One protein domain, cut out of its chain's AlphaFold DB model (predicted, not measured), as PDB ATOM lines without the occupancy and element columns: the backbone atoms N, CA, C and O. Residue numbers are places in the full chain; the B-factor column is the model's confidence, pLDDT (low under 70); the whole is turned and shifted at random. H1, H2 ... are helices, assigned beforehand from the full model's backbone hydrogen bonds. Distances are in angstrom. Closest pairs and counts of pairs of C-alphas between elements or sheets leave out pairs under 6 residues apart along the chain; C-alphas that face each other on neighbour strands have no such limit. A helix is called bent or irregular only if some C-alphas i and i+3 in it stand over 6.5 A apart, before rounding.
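Overview. This is residues 2 to 129 of the 699 residues of an uncharacterized protein of Blyttiomyces helicus (UniProt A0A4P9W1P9). A long irregular helix, H3, folds back on itself near residue 50 to form the core of a loose assembly: the small helices H5 and H6 gather beside its fold, while H2 stands steeply near its last residues. H4 lies near H2, H1 is farthest from the middle, the turn of residues 31 to 36 sticks out, and a narrow loop of residues 109 to 123 reaches away beyond H5 and H6. The printed part has 128 residues with six named helices, H1 to H6 in chain order, and no named strand; the class is all helix, although under half of the residues, 63, are in named elements. The whole is loose, with a radius of gyration of the C-alphas of 17.2 A and spans of 52 by 40 by 24 A.

Along the chain. H3, residues 40 to 66, measures 19.0 A from first to last C-alpha and begins with C-alpha 40 at (10.584, 40.276, 77.905). H2, residues 16 to 30, measures 21.1 A. H1, residues 2 to 8, begins at C-alpha 2 (6.558, 63.448, 65.289). H4, residues 80 to 83, and H5, residues 105 to 108, each have four residues. H6, residues 124 to 129, ends at C-alpha 129 (9.420, 55.421, 84.982).

Arrangement. H3 has a kink of 159 degrees near residue 50 and is irregular, with C-alphas 44 and 47 9.3 A apart; H6 is irregular too, with C-alphas 126 and 129 7.4 A apart. H3 touches H5 with residues 44 to 49 alone; the closest C-alphas, of Ala 45 and Ala 106, are 3.9 A apart. H5 touches H6, closest at the C-alphas of Gly 108 and Gly 124, 5.2 A. H6 and H3 are close but not clearly touching, closest at the C-alphas of Val 125 and His 55, 7.1 A, at a steep tilt of 61 degrees, the same way. H2 and H3 are close but not clearly touching, closest at the C-alphas of Val 23 and Trp 64, 7.2 A, at a steep tilt of 53 degrees, opposite ways. H2 and H4 are close but not clearly touching, closest at the C-alphas of Phe 19 and Ala 83, 7.0 A. H4 and H1 only just touch, with 3 pairs of C-alphas within 8 A, the closest Pro 80 and Ala 8 at 6.1 A. H1 and H2 are apart. Every O i to N i+4 pair is within hydrogen-bond range in H1 and H2, against 11 of 23 in H3, with 17 of 24 O i to N i+3 pairs, and 1 of 2 in H6; H4 and H5 are too short for such a pair.

Size, cuts and confidence. The C-alphas farthest apart, of Lys 89 and Gly 117, are 53.1 A apart. The printed part has no cut. The links H3 to H4, H4 to H5 and H5 to H6 are long, with 13, 21 and 15 residues; in the last, residues 112 to 113 pair antiparallel with residues 119 to 120. The mean pLDDT of the printed part is 71.5, and 58 residues are under 70: 2 to 16, 27 to 41, 67 and 70 to 96.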
ATOM      1  N   TRP A   2       7.172  62.526  64.321       51.22
ATOM      2  CA  TRP A   2       6.558  63.448  65.289       51.22
ATOM      3  C   TRP A   2       5.427  64.342  64.755       51.22
ATOM      4  O   TRP A   2       4.386  64.426  65.393       51.22
ATOM      5  N   HIS A   3       5.536  64.897  63.542       52.91
ATOM      6  CA  HIS A   3       4.402  65.605  62.917       52.91
ATOM      7  C   HIS A   3       3.147  64.732  62.769       52.91
ATOM      8  O   HIS A   3       2.036  65.212  62.934       52.91
ATOM      9  N   ARG A   4       3.312  63.432  62.495       54.72
ATOM     10  CA  ARG A   4       2.185  62.495  62.351       54.72
ATOM     11  C   ARG A   4       1.609  62.078  63.695       54.72
ATOM     12  O   ARG A   4       0.409  61.870  63.781       54.72
ATOM     13  N   TYR A   5       2.451  61.979  64.720       57.75
ATOM     14  CA  TYR A   5       1.990  61.844  66.095       57.75
ATOM     15  C   TYR A   5       1.117  63.043  66.484       57.75
ATOM     16  O   TYR A   5      -0.011  62.851  66.913       57.75
ATOM     17  N   ALA A   6       1.582  64.267  66.210       62.50
ATOM     18  CA  ALA A   6       0.814  65.487  66.446       62.50
ATOM     19  C   ALA A   6      -0.502  65.530  65.642       62.50
ATOM     20  O   ALA A   6      -1.542  65.859  66.202       62.50
ATOM     21  N   GLU A   7      -0.491  65.129  64.362       62.94
ATOM     22  CA  GLU A   7      -1.716  64.989  63.552       62.94
ATOM     23  C   GLU A   7      -2.691  63.947  64.134       62.94
ATOM     24  O   GLU A   7      -3.901  64.164  64.129       62.94
ATOM     25  N   ALA A   8      -2.183  62.815  64.633       59.25
ATOM     26  CA  ALA A   8      -2.996  61.751  65.222       59.25
ATOM     27  C   ALA A   8      -3.540  62.113  66.616       59.25
ATOM     28  O   ALA A   8      -4.582  61.595  67.014       59.25
ATOM     29  N   CYS A   9      -2.883  63.040  67.318       60.62
ATOM     30  CA  CYS A   9      -3.416  63.736  68.493       60.62
ATOM     31  C   CYS A   9      -4.459  64.820  68.134       60.62
ATOM     32  O   CYS A   9      -4.977  65.481  69.030       60.62
ATOM     33  N   GLY A  10      -4.751  65.029  66.843       62.66
ATOM     34  CA  GLY A  10      -5.724  66.000  66.341       62.66
ATOM     35  C   GLY A  10      -7.196  65.644  66.637       62.66
ATOM     36  O   GLY A  10      -7.490  64.670  67.324       62.66
ATOM     37  N   PRO A  11      -8.168  66.403  66.090       55.25
ATOM     38  CA  PRO A  11      -9.545  66.508  66.607       55.25
ATOM     39  C   PRO A  11     -10.435  65.254  66.486       55.25
ATOM     40  O   PRO A  11     -11.558  65.254  66.983       55.25
ATOM     41  N   LYS A  12      -9.971  64.177  65.839       58.62
ATOM     42  CA  LYS A  12     -10.678  62.883  65.766       58.62
ATOM     43  C   LYS A  12      -9.783  61.745  66.281       58.62
ATOM     44  O   LYS A  12      -9.401  60.879  65.491       58.62
ATOM     45  N   PRO A  13      -9.420  61.743  67.575       60.56
ATOM     46  CA  PRO A  13      -8.620  60.669  68.145       60.56
ATOM     47  C   PRO A  13      -9.419  59.360  68.158       60.56
ATOM     48  O   PRO A  13     -10.655  59.360  68.209       60.56
ATOM     49  N   ILE A  14      -8.720  58.221  68.140       61.38
ATOM     50  CA  ILE A  14      -9.350  56.929  68.437       61.38
ATOM     51  C   ILE A  14     -10.001  57.025  69.814       61.38
ATOM     52  O   ILE A  14      -9.361  57.409  70.795       61.38
ATOM     53  N   LYS A  15     -11.280  56.650  69.891       67.25
ATOM     54  CA  LYS A  15     -11.993  56.613  71.167       67.25
ATOM     55  C   LYS A  15     -11.315  55.582  72.067       67.25
ATOM     56  O   LYS A  15     -11.137  54.435  71.663       67.25
ATOM     57  N   LEU A  16     -11.005  55.963  73.307       69.38
ATOM     58  CA  LEU A  16     -10.366  55.100  74.312       69.38
ATOM     59  C   LEU A  16     -11.066  53.734  74.462       69.38
ATOM     60  O   LEU A  16     -10.417  52.719  74.694       69.38
ATOM     61  N   VAL A  17     -12.386  53.698  74.259       73.38
ATOM     62  CA  VAL A  17     -13.206  52.476  74.262       73.38
ATOM     63  C   VAL A  17     -12.790  51.489  73.164       73.38
ATOM     64  O   VAL A  17     -12.639  50.304  73.442       73.38
ATOM     65  N   GLN A  18     -12.560  51.963  71.935       71.31
ATOM     66  CA  GLN A  18     -12.126  51.115  70.818       71.31
ATOM     67  C   GLN A  18     -10.711  50.580  71.048       71.31
ATOM     68  O   GLN A  18     -10.451  49.407  70.800       71.31
ATOM     69  N   PHE A  19      -9.819  51.420  71.582       71.94
ATOM     70  CA  PHE A  19      -8.472  51.004  71.969       71.94
ATOM     71  C   PHE A  19      -8.513  49.897  73.031       71.94
ATOM     72  O   PHE A  19      -7.906  48.849  72.846       71.94
ATOM     73  N   ARG A  20      -9.291  50.083  74.106       74.12
ATOM     74  CA  ARG A  20      -9.454  49.078  75.170       74.12
ATOM     75  C   ARG A  20     -10.074  47.773  74.666       74.12
ATOM     76  O   ARG A  20      -9.664  46.709  75.117       74.12
ATOM     77  N   ALA A  21     -11.043  47.838  73.754       76.50
ATOM     78  CA  ALA A  21     -11.657  46.646  73.167       76.50
ATOM     79  C   ALA A  21     -10.646  45.830  72.348       76.50
ATOM     80  O   ALA A  21     -10.578  44.613  72.487       76.50
ATOM     81  N   GLU A  22      -9.820  46.498  71.546       73.75
ATOM     82  CA  GLU A  22      -8.787  45.847  70.742       73.75
ATOM     83  C   GLU A  22      -7.641  45.294  71.598       73.75
ATOM     84  O   GLU A  22      -7.176  44.184  71.358       73.75
ATOM     85  N   VAL A  23      -7.236  46.021  72.643       73.06
ATOM     86  CA  VAL A  23      -6.295  45.540  73.665       73.06
ATOM     87  C   VAL A  23      -6.820  44.263  74.322       73.06
ATOM     88  O   VAL A  23      -6.105  43.267  74.344       73.06
ATOM     89  N   LYS A  24      -8.084  44.247  74.771       75.06
ATOM     90  CA  LYS A  24      -8.721  43.046  75.341       75.06
ATOM     91  C   LYS A  24      -8.786  41.892  74.342       75.06
ATOM     92  O   LYS A  24      -8.499  40.760  74.707       75.06
ATOM     93  N   ARG A  25      -9.126  42.173  73.080       77.12
ATOM     94  CA  ARG A  25      -9.169  41.174  72.003       77.12
ATOM     95  C   ARG A  25      -7.792  40.535  71.786       77.12
ATOM     96  O   ARG A  25      -7.676  39.316  71.755       77.12
ATOM     97  N   ARG A  26      -6.739  41.353  71.696       71.19
ATOM     98  CA  ARG A  26      -5.341  40.907  71.568       71.19
ATOM     99  C   ARG A  26      -4.857  40.139  72.797       71.19
ATOM    100  O   ARG A  26      -4.165  39.142  72.639       71.19
ATOM    101  N   GLN A  27      -5.254  40.573  73.993       68.25
ATOM    102  CA  GLN A  27      -5.019  39.831  75.230       68.25
ATOM    103  C   GLN A  27      -5.672  38.450  75.157       68.25
ATOM    104  O   GLN A  27      -4.979  37.467  75.358       68.25
ATOM    105  N   SER A  28      -6.949  38.343  74.777       67.06
ATOM    106  CA  SER A  28      -7.630  37.042  74.671       67.06
ATOM    107  C   SER A  28      -7.066  36.117  73.585       67.06
ATOM    108  O   SER A  28      -7.099  34.907  73.755       67.06
ATOM    109  N   GLU A  29      -6.516  36.657  72.489       66.69
ATOM    110  CA  GLU A  29      -5.819  35.854  71.465       66.69
ATOM    111  C   GLU A  29      -4.511  35.238  71.985       66.69
ATOM    112  O   GLU A  29      -4.065  34.219  71.465       66.69
ATOM    113  N   PHE A  30      -3.878  35.875  72.972       58.56
ATOM    114  CA  PHE A  30      -2.556  35.506  73.477       58.56
ATOM    115  C   PHE A  30      -2.587  34.843  74.862       58.56
ATOM    116  O   PHE A  30      -1.651  34.134  75.211       58.56
ATOM    117  N   LEU A  31      -3.663  35.044  75.629       55.31
ATOM    118  CA  LEU A  31      -3.905  34.492  76.966       55.31
ATOM    119  C   LEU A  31      -5.038  33.440  76.951       55.31
ATOM    120  O   LEU A  31      -6.049  33.639  77.632       55.31
ATOM    121  N   PRO A  32      -4.950  32.332  76.189       46.22
ATOM    122  CA  PRO A  32      -5.874  31.227  76.389       46.22
ATOM    123  C   PRO A  32      -5.515  30.515  77.705       46.22
ATOM    124  O   PRO A  32      -4.545  29.775  77.753       46.22
ATOM    125  N   GLU A  33      -6.270  30.808  78.768       42.25
ATOM    126  CA  GLU A  33      -6.464  30.057  80.032       42.25
ATOM    127  C   GLU A  33      -5.264  29.419  80.784       42.25
ATOM    128  O   GLU A  33      -5.486  28.806  81.825       42.25
ATOM    129  N   GLN A  34      -3.999  29.612  80.389       37.91
ATOM    130  CA  GLN A  34      -2.820  29.154  81.144       37.91
ATOM    131  C   GLN A  34      -1.692  30.206  81.182       37.91
ATOM    132  O   GLN A  34      -0.927  30.367  80.238       37.91
ATOM    133  N   GLU A  35      -1.657  30.953  82.291       43.34
ATOM    134  CA  GLU A  35      -0.529  31.472  83.106       43.34
ATOM    135  C   GLU A  35       0.877  31.825  82.542       43.34
ATOM    136  O   GLU A  35       1.762  32.128  83.339       43.34
ATOM    137  N   GLU A  36       1.156  31.886  81.239       48.97
ATOM    138  CA  GLU A  36       2.533  32.148  80.767       48.97
ATOM    139  C   GLU A  36       2.759  33.577  80.249       48.97
ATOM    140  O   GLU A  36       2.651  33.882  79.058       48.97
ATOM    141  N   TYR A  37       3.155  34.476  81.155       52.19
ATOM    142  CA  TYR A  37       3.638  35.810  80.798       52.19
ATOM    143  C   TYR A  37       5.040  35.731  80.177       52.19
ATOM    144  O   TYR A  37       6.033  35.487  80.861       52.19
ATOM    145  N   LEU A  38       5.160  36.027  78.879       52.78
ATOM    146  CA  LEU A  38       6.456  36.320  78.262       52.78
ATOM    147  C   LEU A  38       6.925  37.710  78.731       52.78
ATOM    148  O   LEU A  38       6.756  38.704  78.026       52.78
ATOM    149  N   CYS A  39       7.485  37.795  79.938       56.59
ATOM    150  CA  CYS A  39       7.988  39.052  80.483       56.59
ATOM    151  C   CYS A  39       9.349  39.408  79.862       56.59
ATOM    152  O   CYS A  39      10.397  39.265  80.484       56.59
ATOM    153  N   LEU A  40       9.356  39.858  78.602       61.53
ATOM    154  CA  LEU A  40      10.584  40.276  77.905       61.53
ATOM    155  C   LEU A  40      11.296  41.444  78.603       61.53
ATOM    156  O   LEU A  40      12.508  41.603  78.430       61.53
ATOM    157  N   SER A  41      10.566  42.219  79.411       66.19
ATOM    158  CA  SER A  41      11.101  43.398  80.083       66.19
ATOM    159  C   SER A  41      12.181  43.077  81.083       66.19
ATOM    160  O   SER A  41      13.037  43.922  81.318       66.19
ATOM    161  N   VAL A  42      12.224  41.864  81.632       76.06
ATOM    162  CA  VAL A  42      13.184  41.524  82.686       76.06
ATOM    163  C   VAL A  42      14.639  41.707  82.252       76.06
ATOM    164  O   VAL A  42      15.478  42.040  83.086       76.06
ATOM    165  N   ARG A  43      14.923  41.592  80.945       76.81
ATOM    166  CA  ARG A  43      16.261  41.746  80.343       76.81
ATOM    167  C   ARG A  43      16.863  43.120  80.547       76.81
ATOM    168  O   ARG A  43      18.040  43.221  80.828       76.81
ATOM    169  N   SER A  44      16.039  44.161  80.530       81.94
ATOM    170  CA  SER A  44      16.475  45.535  80.802       81.94
ATOM    171  C   SER A  44      17.137  45.731  82.178       81.94
ATOM    172  O   SER A  44      17.787  46.752  82.417       81.94
ATOM    173  N   ALA A  45      16.936  44.793  83.112       84.81
ATOM    174  CA  ALA A  45      17.514  44.831  84.446       84.81
ATOM    175  C   ALA A  45      18.843  44.068  84.571       84.81
ATOM    176  O   ALA A  45      19.480  44.168  85.619       84.81
ATOM    177  N   GLY A  46      19.271  43.330  83.541       83.00
ATOM    178  CA  GLY A  46      20.554  42.633  83.504       83.00
ATOM    179  C   GLY A  46      20.858  41.820  84.775       83.00
ATOM    180  O   GLY A  46      20.020  41.011  85.191       83.00
ATOM    181  N   PRO A  47      22.005  42.054  85.450       82.25
ATOM    182  CA  PRO A  47      22.372  41.391  86.709       82.25
ATOM    183  C   PRO A  47      21.413  41.628  87.887       82.25
ATOM    184  O   PRO A  47      21.450  40.899  88.879       82.25
ATOM    185  N   LEU A  48      20.556  42.646  87.790       87.62
ATOM    186  CA  LEU A  48      19.560  43.029  88.793       87.62
ATOM    187  C   LEU A  48      18.154  42.513  88.470       87.62
ATOM    188  O   LEU A  48      17.163  42.939  89.071       87.62
ATOM    189  N   VAL A  49      18.052  41.550  87.550       82.69
ATOM    190  CA  VAL A  49      16.798  40.866  87.220       82.69
ATOM    191  C   VAL A  49      16.063  40.359  88.460       82.69
ATOM    192  O   VAL A  49      14.851  40.507  88.532       82.69
ATOM    193  N   ALA A  50      16.755  39.814  89.464       81.94
ATOM    194  CA  ALA A  50      16.102  39.245  90.645       81.94
ATOM    195  C   ALA A  50      15.329  40.300  91.461       81.94
ATOM    196  O   ALA A  50      14.318  39.977  92.078       81.94
ATOM    197  N   GLN A  51      15.794  41.552  91.460       85.56
ATOM    198  CA  GLN A  51      15.129  42.684  92.104       85.56
ATOM    199  C   GLN A  51      13.986  43.230  91.251       85.56
ATOM    200  O   GLN A  51      12.968  43.649  91.791       85.56
ATOM    201  N   TYR A  52      14.145  43.235  89.928       85.88
ATOM    202  CA  TYR A  52      13.145  43.788  89.019       85.88
ATOM    203  C   TYR A  52      11.987  42.823  88.730       85.88
ATOM    204  O   TYR A  52      10.841  43.251  88.572       85.88
ATOM    205  N   LEU A  53      12.267  41.519  88.694       80.25
ATOM    206  CA  LEU A  53      11.334  40.468  88.295       80.25
ATOM    207  C   LEU A  53       9.983  40.536  89.031       80.25
ATOM    208  O   LEU A  53       8.971  40.564  88.329       80.25
ATOM    209  N   PRO A  54       9.908  40.680  90.375       80.56
ATOM    210  CA  PRO A  54       8.627  40.765  91.091       80.56
ATOM    211  C   PRO A  54       7.741  41.945  90.663       80.56
ATOM    212  O   PRO A  54       6.535  41.939  90.892       80.56
ATOM    213  N   HIS A  55       8.330  42.976  90.057       82.00
ATOM    214  CA  HIS A  55       7.648  44.211  89.674       82.00
ATOM    215  C   HIS A  55       7.338  44.283  88.178       82.00
ATOM    216  O   HIS A  55       6.426  45.001  87.766       82.00
ATOM    217  N   SER A  56       8.086  43.537  87.368       79.88
ATOM    218  CA  SER A  56       7.985  43.530  85.909       79.88
ATOM    219  C   SER A  56       6.580  43.156  85.410       79.88
ATOM    220  O   SER A  56       6.006  43.897  84.609       79.88
ATOM    221  N   SER A  57       5.972  42.096  85.956       75.12
ATOM    222  CA  SER A  57       4.611  41.664  85.608       75.12
ATOM    223  C   SER A  57       3.556  42.710  85.968       75.12
ATOM    224  O   SER A  57       2.723  43.048  85.133       75.12
ATOM    225  N   ALA A  58       3.632  43.305  87.163       77.94
ATOM    226  CA  ALA A  58       2.685  44.337  87.588       77.94
ATOM    227  C   ALA A  58       2.762  45.598  86.705       77.94
ATOM    228  O   ALA A  58       1.741  46.201  86.369       77.94
ATOM    229  N   LEU A  59       3.970  45.992  86.288       79.50
ATOM    230  CA  LEU A  59       4.176  47.109  85.359       79.50
ATOM    231  C   LEU A  59       3.642  46.786  83.958       79.50
ATOM    232  O   LEU A  59       3.001  47.637  83.338       79.50
ATOM    233  N   PHE A  60       3.855  45.557  83.484       78.25
ATOM    234  CA  PHE A  60       3.313  45.069  82.217       78.25
ATOM    235  C   PHE A  60       1.777  45.068  82.223       78.25
ATOM    236  O   PHE A  60       1.157  45.639  81.323       78.25
ATOM    237  N   GLU A  61       1.156  44.505  83.260       74.75
ATOM    238  CA  GLU A  61      -0.297  44.492  83.444       74.75
ATOM    239  C   GLU A  61      -0.870  45.909  83.565       74.75
ATOM    240  O   GLU A  61      -1.891  46.228  82.950       74.75
ATOM    241  N   SER A  62      -0.199  46.799  84.304       76.12
ATOM    242  CA  SER A  62      -0.600  48.206  84.418       76.12
ATOM    243  C   SER A  62      -0.557  48.911  83.058       76.12
ATOM    244  O   SER A  62      -1.524  49.570  82.670       76.12
ATOM    245  N   HIS A  63       0.511  48.705  82.281       77.44
ATOM    246  CA  HIS A  63       0.617  49.238  80.925       77.44
ATOM    247  C   HIS A  63      -0.488  48.705  80.010       77.44
ATOM    248  O   HIS A  63      -1.139  49.491  79.327       77.44
ATOM    249  N   TRP A  64      -0.744  47.398  80.006       75.38
ATOM    250  CA  TRP A  64      -1.757  46.809  79.129       75.38
ATOM    251  C   TRP A  64      -3.193  47.132  79.563       75.38
ATOM    252  O   TRP A  64      -4.065  47.286  78.715       75.38
ATOM    253  N   SER A  65      -3.455  47.319  80.857       71.69
ATOM    254  CA  SER A  65      -4.784  47.703  81.353       71.69
ATOM    255  C   SER A  65      -5.090  49.195  81.170       71.69
ATOM    256  O   SER A  65      -6.215  49.559  80.808       71.69
ATOM    257  N   LYS A  66      -4.107  50.076  81.400       70.31
ATOM    258  CA  LYS A  66      -4.296  51.539  81.414       70.31
ATOM    259  C   LYS A  66      -3.766  52.246  80.168       70.31
ATOM    260  O   LYS A  66      -4.186  53.366  79.890       70.31
ATOM    261  N   GLY A  67      -2.863  51.620  79.419       69.62
ATOM    262  CA  GLY A  67      -2.088  52.253  78.346       69.62
ATOM    263  C   GLY A  67      -0.955  53.156  78.853       69.62
ATOM    264  O   GLY A  67      -0.372  53.893  78.060       69.62
ATOM    265  N   MET A  68      -0.660  53.131  80.158       71.88
ATOM    266  CA  MET A  68       0.349  53.957  80.826       71.88
ATOM    267  C   MET A  68       1.097  53.146  81.886       71.88
ATOM    268  O   MET A  68       0.516  52.277  82.531       71.88
ATOM    269  N   LEU A  69       2.377  53.464  82.081       73.88
ATOM    270  CA  LEU A  69       3.189  52.917  83.176       73.88
ATOM    271  C   LEU A  69       3.068  53.740  84.464       73.88
ATOM    272  O   LEU A  69       3.242  53.208  85.555       73.88
ATOM    273  N   ASP A  70       2.774  55.031  84.329       69.44
ATOM    274  CA  ASP A  70       2.624  55.951  85.449       69.44
ATOM    275  C   ASP A  70       1.198  55.877  86.009       69.44
ATOM    276  O   ASP A  70       0.225  56.102  85.289       69.44
ATOM    277  N   ASN A  71       1.083  55.549  87.295       64.06
ATOM    278  CA  ASN A  71      -0.196  55.438  87.996       64.06
ATOM    279  C   ASN A  71      -0.680  56.767  88.591       64.06
ATOM    280  O   ASN A  71      -1.803  56.820  89.089       64.06
ATOM    281  N   THR A  72       0.137  57.823  88.552       65.94
ATOM    282  CA  THR A  72      -0.218  59.143  89.105       65.94
ATOM    283  C   THR A  72      -1.180  59.925  88.208       65.94
ATOM    284  O   THR A  72      -1.853  60.847  88.667       65.94
ATOM    285  N   HIS A  73      -1.302  59.527  86.940       63.81
ATOM    286  CA  HIS A  73      -2.130  60.194  85.945       63.81
ATOM    287  C   HIS A  73      -3.120  59.221  85.297       63.81
ATOM    288  O   HIS A  73      -2.806  58.066  85.015       63.81
ATOM    289  N   THR A  74      -4.333  59.696  85.018       63.19
ATOM    290  CA  THR A  74      -5.345  58.943  84.267       63.19
ATOM    291  C   THR A  74      -5.283  59.335  82.790       63.19
ATOM    292  O   THR A  74      -5.554  60.481  82.437       63.19
ATOM    293  N   ALA A  75      -4.941  58.390  81.906       63.59
ATOM    294  CA  ALA A  75      -4.974  58.625  80.460       63.59
ATOM    295  C   ALA A  75      -6.397  58.954  79.982       63.59
ATOM    296  O   ALA A  75      -7.312  58.136  80.095       63.59
ATOM    297  N   THR A  76      -6.561  60.125  79.372       66.00
ATOM    298  CA  THR A  76      -7.798  60.556  78.701       66.00
ATOM    299  C   THR A  76      -7.848  60.152  77.225       66.00
ATOM    300  O   THR A  76      -8.934  60.042  76.657       66.00
ATOM    301  N   ALA A  77      -6.696  59.866  76.607       64.62
ATOM    302  CA  ALA A  77      -6.581  59.431  75.217       64.62
ATOM    303  C   ALA A  77      -5.511  58.329  75.059       64.62
ATOM    304  O   ALA A  77      -4.500  58.354  75.762       64.62
ATOM    305  N   PRO A  78      -5.709  57.356  74.149       62.12
ATOM    306  CA  PRO A  78      -4.704  56.334  73.868       62.12
ATOM    307  C   PRO A  78      -3.495  56.931  73.134       62.12
ATOM    308  O   PRO A  78      -3.661  57.815  72.295       62.12
ATOM    309  N   ASN A  79      -2.288  56.410  73.389       64.62
ATOM    310  CA  ASN A  79      -1.083  56.807  72.655       64.62
ATOM    311  C   ASN A  79      -1.221  56.431  71.159       64.62
ATOM    312  O   ASN A  79      -1.293  55.237  70.842       64.62
ATOM    313  N   PRO A  80      -1.214  57.403  70.223       60.25
ATOM    314  CA  PRO A  80      -1.373  57.129  68.795       60.25
ATOM    315  C   PRO A  80      -0.314  56.197  68.191       60.25
ATOM    316  O   PRO A  80      -0.608  55.511  67.212       60.25
ATOM    317  N   PHE A  81       0.892  56.123  68.774       59.19
ATOM    318  CA  PHE A  81       1.933  55.186  68.333       59.19
ATOM    319  C   PHE A  81       1.566  53.721  68.578       59.19
ATOM    320  O   PHE A  81       1.957  52.865  67.789       59.19
ATOM    321  N   ASN A  82       0.777  53.434  69.615       57.66
ATOM    322  CA  ASN A  82       0.370  52.069  69.951       57.66
ATOM    323  C   ASN A  82      -0.813  51.589  69.100       57.66
ATOM    324  O   ASN A  82      -1.081  50.394  69.022       57.66
ATOM    325  N   ALA A  83      -1.549  52.506  68.469       54.19
ATOM    326  CA  ALA A  83      -2.878  52.196  67.960       54.19
ATOM    327  C   ALA A  83      -2.983  52.132  66.428       54.19
ATOM    328  O   ALA A  83      -3.941  51.532  65.939       54.19
ATOM    329  N   ILE A  84      -2.067  52.741  65.650       53.81
ATOM    330  CA  ILE A  84      -2.435  53.130  64.277       53.81
ATOM    331  C   ILE A  84      -1.373  52.890  63.191       53.81
ATOM    332  O   ILE A  84      -0.368  53.587  63.068       53.81
ATOM    333  N   THR A  85      -1.685  51.959  62.286       54.94
ATOM    334  CA  THR A  85      -1.122  51.925  60.923       54.94
ATOM    335  C   THR A  85      -1.596  53.126  60.096       54.94
ATOM    336  O   THR A  85      -2.684  53.637  60.325       54.94
ATOM    337  N   LYS A  86      -0.843  53.558  59.070       47.59
ATOM    338  CA  LYS A  86      -1.163  54.744  58.232       47.59
ATOM    339  C   LYS A  86      -2.608  54.787  57.682       47.59
ATOM    340  O   LYS A  86      -3.073  55.850  57.285       47.59
ATOM    341  N   SER A  87      -3.301  53.652  57.602       53.16
ATOM    342  CA  SER A  87      -4.687  53.571  57.135       53.16
ATOM    343  C   SER A  87      -5.750  53.764  58.222       53.16
ATOM    344  O   SER A  87      -6.923  53.748  57.871       53.16
ATOM    345  N   ASN A  88      -5.399  53.891  59.508       51.84
ATOM    346  CA  ASN A  88      -6.343  53.834  60.638       51.84
ATOM    347  C   ASN A  88      -7.223  52.565  60.638       51.84
ATOM    348  O   ASN A  88      -8.330  52.578  61.165       51.84
ATOM    349  N   LYS A  89      -6.755  51.464  60.023       52.09
ATOM    350  CA  LYS A  89      -7.553  50.227  59.851       52.09
ATOM    351  C   LYS A  89      -7.087  49.050  60.703       52.09
ATOM    352  O   LYS A  89      -7.826  48.082  60.825       52.09
ATOM    353  N   ARG A  90      -5.855  49.079  61.219       56.91
ATOM    354  CA  ARG A  90      -5.269  47.957  61.968       56.91
ATOM    355  C   ARG A  90      -4.474  48.450  63.164       56.91
ATOM    356  O   ARG A  90      -3.658  49.364  63.012       56.91
ATOM    357  N   PHE A  91      -4.700  47.779  64.285       63.94
ATOM    358  CA  PHE A  91      -3.928  47.872  65.515       63.94
ATOM    359  C   PHE A  91      -2.631  47.076  65.382       63.94
ATOM    360  O   PHE A  91      -2.656  45.907  64.975       63.94
ATOM    361  N   ALA A  92      -1.511  47.728  65.683       61.62
ATOM    362  CA  ALA A  92      -0.163  47.241  65.388       61.62
ATOM    363  C   ALA A  92       0.774  47.272  66.608       61.62
ATOM    364  O   ALA A  92       1.987  47.351  66.440       61.62
ATOM    365  N   LEU A  93       0.230  47.214  67.828       68.50
ATOM    366  CA  LEU A  93       1.042  46.984  69.020       68.50
ATOM    367  C   LEU A  93       1.474  45.513  69.064       68.50
ATOM    368  O   LEU A  93       0.640  44.614  68.932       68.50
ATOM    369  N   HIS A  94       2.772  45.271  69.243       69.12
ATOM    370  CA  HIS A  94       3.291  43.926  69.470       69.12
ATOM    371  C   HIS A  94       2.797  43.391  70.825       69.12
ATOM    372  O   HIS A  94       2.808  44.117  71.815       69.12
ATOM    373  N   LEU A  95       2.388  42.122  70.876       66.06
ATOM    374  CA  LEU A  95       1.733  41.496  72.039       66.06
ATOM    375  C   LEU A  95       2.612  41.481  73.301       66.06
ATOM    376  O   LEU A  95       2.104  41.576  74.410       66.06
ATOM    377  N   GLY A  96       3.933  41.408  73.130       66.94
ATOM    378  CA  GLY A  96       4.903  41.476  74.226       66.94
ATOM    379  C   GLY A  96       5.455  42.875  74.504       66.94
ATOM    380  O   GLY A  96       6.465  42.980  75.180       66.94
ATOM    381  N   ALA A  97       4.883  43.940  73.928       72.12
ATOM    382  CA  ALA A  97       5.448  45.279  74.073       72.12
ATOM    383  C   ALA A  97       5.293  45.803  75.509       72.12
ATOM    384  O   ALA A  97       4.170  45.978  75.996       72.12
ATOM    385  N   CYS A  98       6.417  46.129  76.146       76.12
ATOM    386  CA  CYS A  98       6.461  46.919  77.367       76.12
ATOM    387  C   CYS A  98       7.331  48.166  77.128       76.12
ATOM    388  O   CYS A  98       8.454  48.046  76.638       76.12
ATOM    389  N   PRO A  99       6.868  49.389  77.460       78.69
ATOM    390  CA  PRO A  99       7.650  50.591  77.173       78.69
ATOM    391  C   PRO A  99       8.974  50.665  77.944       78.69
ATOM    392  O   PRO A  99       9.824  51.469  77.584       78.69
ATOM    393  N   LEU A 100       9.155  49.844  78.984       82.88
ATOM    394  CA  LEU A 100      10.394  49.767  79.757       82.88
ATOM    395  C   LEU A 100      11.481  48.894  79.103       82.88
ATOM    396  O   LEU A 100      12.625  48.965  79.541       82.88
ATOM    397  N   ASP A 101      11.159  48.117  78.062       78.06
ATOM    398  CA  ASP A 101      12.082  47.150  77.435       78.06
ATOM    399  C   ASP A 101      13.299  47.806  76.777       78.06
ATOM    400  O   ASP A 101      14.351  47.187  76.651       78.06
ATOM    401  N   GLY A 102      13.147  49.052  76.322       79.94
ATOM    402  CA  GLY A 102      14.187  49.795  75.607       79.94
ATOM    403  C   GLY A 102      15.124  50.608  76.501       79.94
ATOM    404  O   GLY A 102      15.917  51.381  75.969       79.94
ATOM    405  N   PHE A 103      15.007  50.493  77.825       87.94
ATOM    406  CA  PHE A 103      15.739  51.314  78.791       87.94
ATOM    407  C   PHE A 103      16.629  50.466  79.701       87.94
ATOM    408  O   PHE A 103      16.403  49.277  79.888       87.94
ATOM    409  N   HIS A 104      17.637  51.089  80.300       88.94
ATOM    410  CA  HIS A 104      18.570  50.458  81.229       88.94
ATOM    411  C   HIS A 104      17.982  50.437  82.646       88.94
ATOM    412  O   HIS A 104      18.305  51.287  83.483       88.94
ATOM    413  N   ASN A 105      17.093  49.482  82.916       88.81
ATOM    414  CA  ASN A 105      16.392  49.353  84.197       88.81
ATOM    415  C   ASN A 105      17.281  48.827  85.329       88.81
ATOM    416  O   ASN A 105      16.940  49.021  86.495       88.81
ATOM    417  N   ALA A 106      18.439  48.238  85.018       88.25
ATOM    418  CA  ALA A 106      19.425  47.825  86.019       88.25
ATOM    419  C   ALA A 106      19.812  48.995  86.947       88.25
ATOM    420  O   ALA A 106      19.862  48.849  88.169       88.25
ATOM    421  N   CYS A 107      19.965  50.202  86.391       88.75
ATOM    422  CA  CYS A 107      20.267  51.415  87.155       88.75
ATOM    423  C   CYS A 107      19.156  51.811  88.146       88.75
ATOM    424  O   CYS A 107      19.412  52.556  89.085       88.75
ATOM    425  N   GLY A 108      17.931  51.304  87.973       89.12
ATOM    426  CA  GLY A 108      16.820  51.509  88.904       89.12
ATOM    427  C   GLY A 108      16.978  50.749  90.222       89.12
ATOM    428  O   GLY A 108      16.332  51.104  91.207       89.12
ATOM    429  N   PHE A 109      17.841  49.729  90.252       89.44
ATOM    430  CA  PHE A 109      18.007  48.819  91.387       89.44
ATOM    431  C   PHE A 109      19.448  48.742  91.903       89.44
ATOM    432  O   PHE A 109      19.675  48.091  92.916       89.44
ATOM    433  N   ALA A 110      20.414  49.411  91.267       89.50
ATOM    434  CA  ALA A 110      21.801  49.494  91.729       89.50
ATOM    435  C   ALA A 110      22.032  50.751  92.582       89.50
ATOM    436  O   ALA A 110      21.539  51.823  92.238       89.50
ATOM    437  N   THR A 111      22.839  50.651  93.643       90.81
ATOM    438  CA  THR A 111      23.417  51.840  94.289       90.81
ATOM    439  C   THR A 111      24.647  52.257  93.494       90.81
ATOM    440  O   THR A 111      25.593  51.476  93.352       90.81
ATOM    441  N   LEU A 112      24.622  53.467  92.944       91.19
ATOM    442  CA  LEU A 112      25.649  53.976  92.036       91.19
ATOM    443  C   LEU A 112      26.374  55.169  92.661       91.19
ATOM    444  O   LEU A 112      25.870  55.778  93.599       91.19
ATOM    445  N   LYS A 113      27.548  55.514  92.138       90.50
ATOM    446  CA  LYS A 113      28.235  56.765  92.471       90.50
ATOM    447  C   LYS A 113      27.950  57.829  91.415       90.50
ATOM    448  O   LYS A 113      27.946  57.520  90.221       90.50
ATOM    449  N   ASP A 114      27.733  59.060  91.860       88.56
ATOM    450  CA  ASP A 114      27.706  60.229  90.981       88.56
ATOM    451  C   ASP A 114      29.130  60.595  90.489       88.56
ATOM    452  O   ASP A 114      30.113  59.970  90.917       88.56
ATOM    453  N   PRO A 115      29.277  61.549  89.549       83.44
ATOM    454  CA  PRO A 115      30.587  61.994  89.068       83.44
ATOM    455  C   PRO A 115      31.515  62.517  90.176       83.44
ATOM    456  O   PRO A 115      32.735  62.401  90.057       83.44
ATOM    457  N   GLU A 116      30.951  63.044  91.262       86.44
ATOM    458  CA  GLU A 116      31.659  63.529  92.449       86.44
ATOM    459  C   GLU A 116      32.054  62.395  93.418       86.44
ATOM    460  O   GLU A 116      32.785  62.620  94.385       86.44
ATOM    461  N   GLY A 117      31.620  61.159  93.152       84.25
ATOM    462  CA  GLY A 117      31.938  59.961  93.925       84.25
ATOM    463  C   GLY A 117      31.009  59.696  95.114       84.25
ATOM    464  O   GLY A 117      31.273  58.774  95.892       84.25
ATOM    465  N   LYS A 118      29.929  60.464  95.266       89.00
ATOM    466  CA  LYS A 118      28.924  60.302  96.319       89.00
ATOM    467  C   LYS A 118      27.947  59.183  95.965       89.00
ATOM    468  O   LYS A 118      27.570  58.987  94.814       89.00
ATOM    469  N   SER A 119      27.527  58.447  96.991       88.81
ATOM    470  CA  SER A 119      26.552  57.363  96.865       88.81
ATOM    471  C   SER A 119      25.160  57.896  96.516       88.81
ATOM    472  O   SER A 119      24.627  58.770  97.207       88.81
ATOM    473  N   VAL A 120      24.569  57.341  95.462       89.88
ATOM    474  CA  VAL A 120      23.210  57.603  94.992       89.88
ATOM    475  C   VAL A 120      22.392  56.319  95.176       89.88
ATOM    476  O   VAL A 120      22.689  55.306  94.531       89.88
ATOM    477  N   PRO A 121      21.378  56.323  96.061       88.62
ATOM    478  CA  PRO A 121      20.540  55.152  96.282       88.62
ATOM    479  C   PRO A 121      19.688  54.832  95.042       88.62
ATOM    480  O   PRO A 121      19.357  55.736  94.269       88.62
ATOM    481  N   PRO A 122      19.296  53.560  94.855       89.31
ATOM    482  CA  PRO A 122      18.468  53.156  93.729       89.31
ATOM    483  C   PRO A 122      17.095  53.856  93.776       89.31
ATOM    484  O   PRO A 122      16.459  53.871  94.833       89.31
ATOM    485  N   PRO A 123      16.582  54.367  92.641       87.56
ATOM    486  CA  PRO A 123      15.226  54.918  92.553       87.56
ATOM    487  C   PRO A 123      14.120  53.907  92.899       87.56
ATOM    488  O   PRO A 123      13.005  54.291  93.264       87.56
ATOM    489  N   GLY A 124      14.404  52.611  92.744       86.56
ATOM    490  CA  GLY A 124      13.441  51.535  92.918       86.56
ATOM    491  C   GLY A 124      12.292  51.601  91.911       86.56
ATOM    492  O   GLY A 124      12.315  52.333  90.920       86.56
ATOM    493  N   VAL A 125      11.241  50.830  92.184       84.31
ATOM    494  CA  VAL A 125      10.071  50.711  91.297       84.31
ATOM    495  C   VAL A 125       9.336  52.040  91.136       84.31
ATOM    496  O   VAL A 125       8.888  52.358  90.040       84.31
ATOM    497  N   GLY A 126       9.239  52.837  92.206       82.44
ATOM    498  CA  GLY A 126       8.561  54.136  92.170       82.44
ATOM    499  C   GLY A 126       9.250  55.153  91.257       82.44
ATOM    500  O   GLY A 126       8.576  55.973  90.642       82.44
ATOM    501  N   GLY A 127      10.579  55.073  91.122       87.88
ATOM    502  CA  GLY A 127      11.370  55.969  90.278       87.88
ATOM    503  C   GLY A 127      11.712  55.422  88.888       87.88
ATOM    504  O   GLY A 127      12.295  56.149  88.087       87.88
ATOM    505  N   ILE A 128      11.363  54.170  88.563       88.25
ATOM    506  CA  ILE A 128      11.813  53.515  87.320       88.25
ATOM    507  C   ILE A 128      11.269  54.186  86.051       88.25
ATOM    508  O   ILE A 128      11.962  54.286  85.041       88.25
ATOM    509  N   VAL A 129      10.038  54.700  86.106       86.88
ATOM    510  CA  VAL A 129       9.420  55.421  84.982       86.88
ATOM    511  C   VAL A 129      10.122  56.759  84.758       86.88
ATOM    512  O   VAL A 129      10.357  57.149  83.615       86.88
TER     513      VAL A 129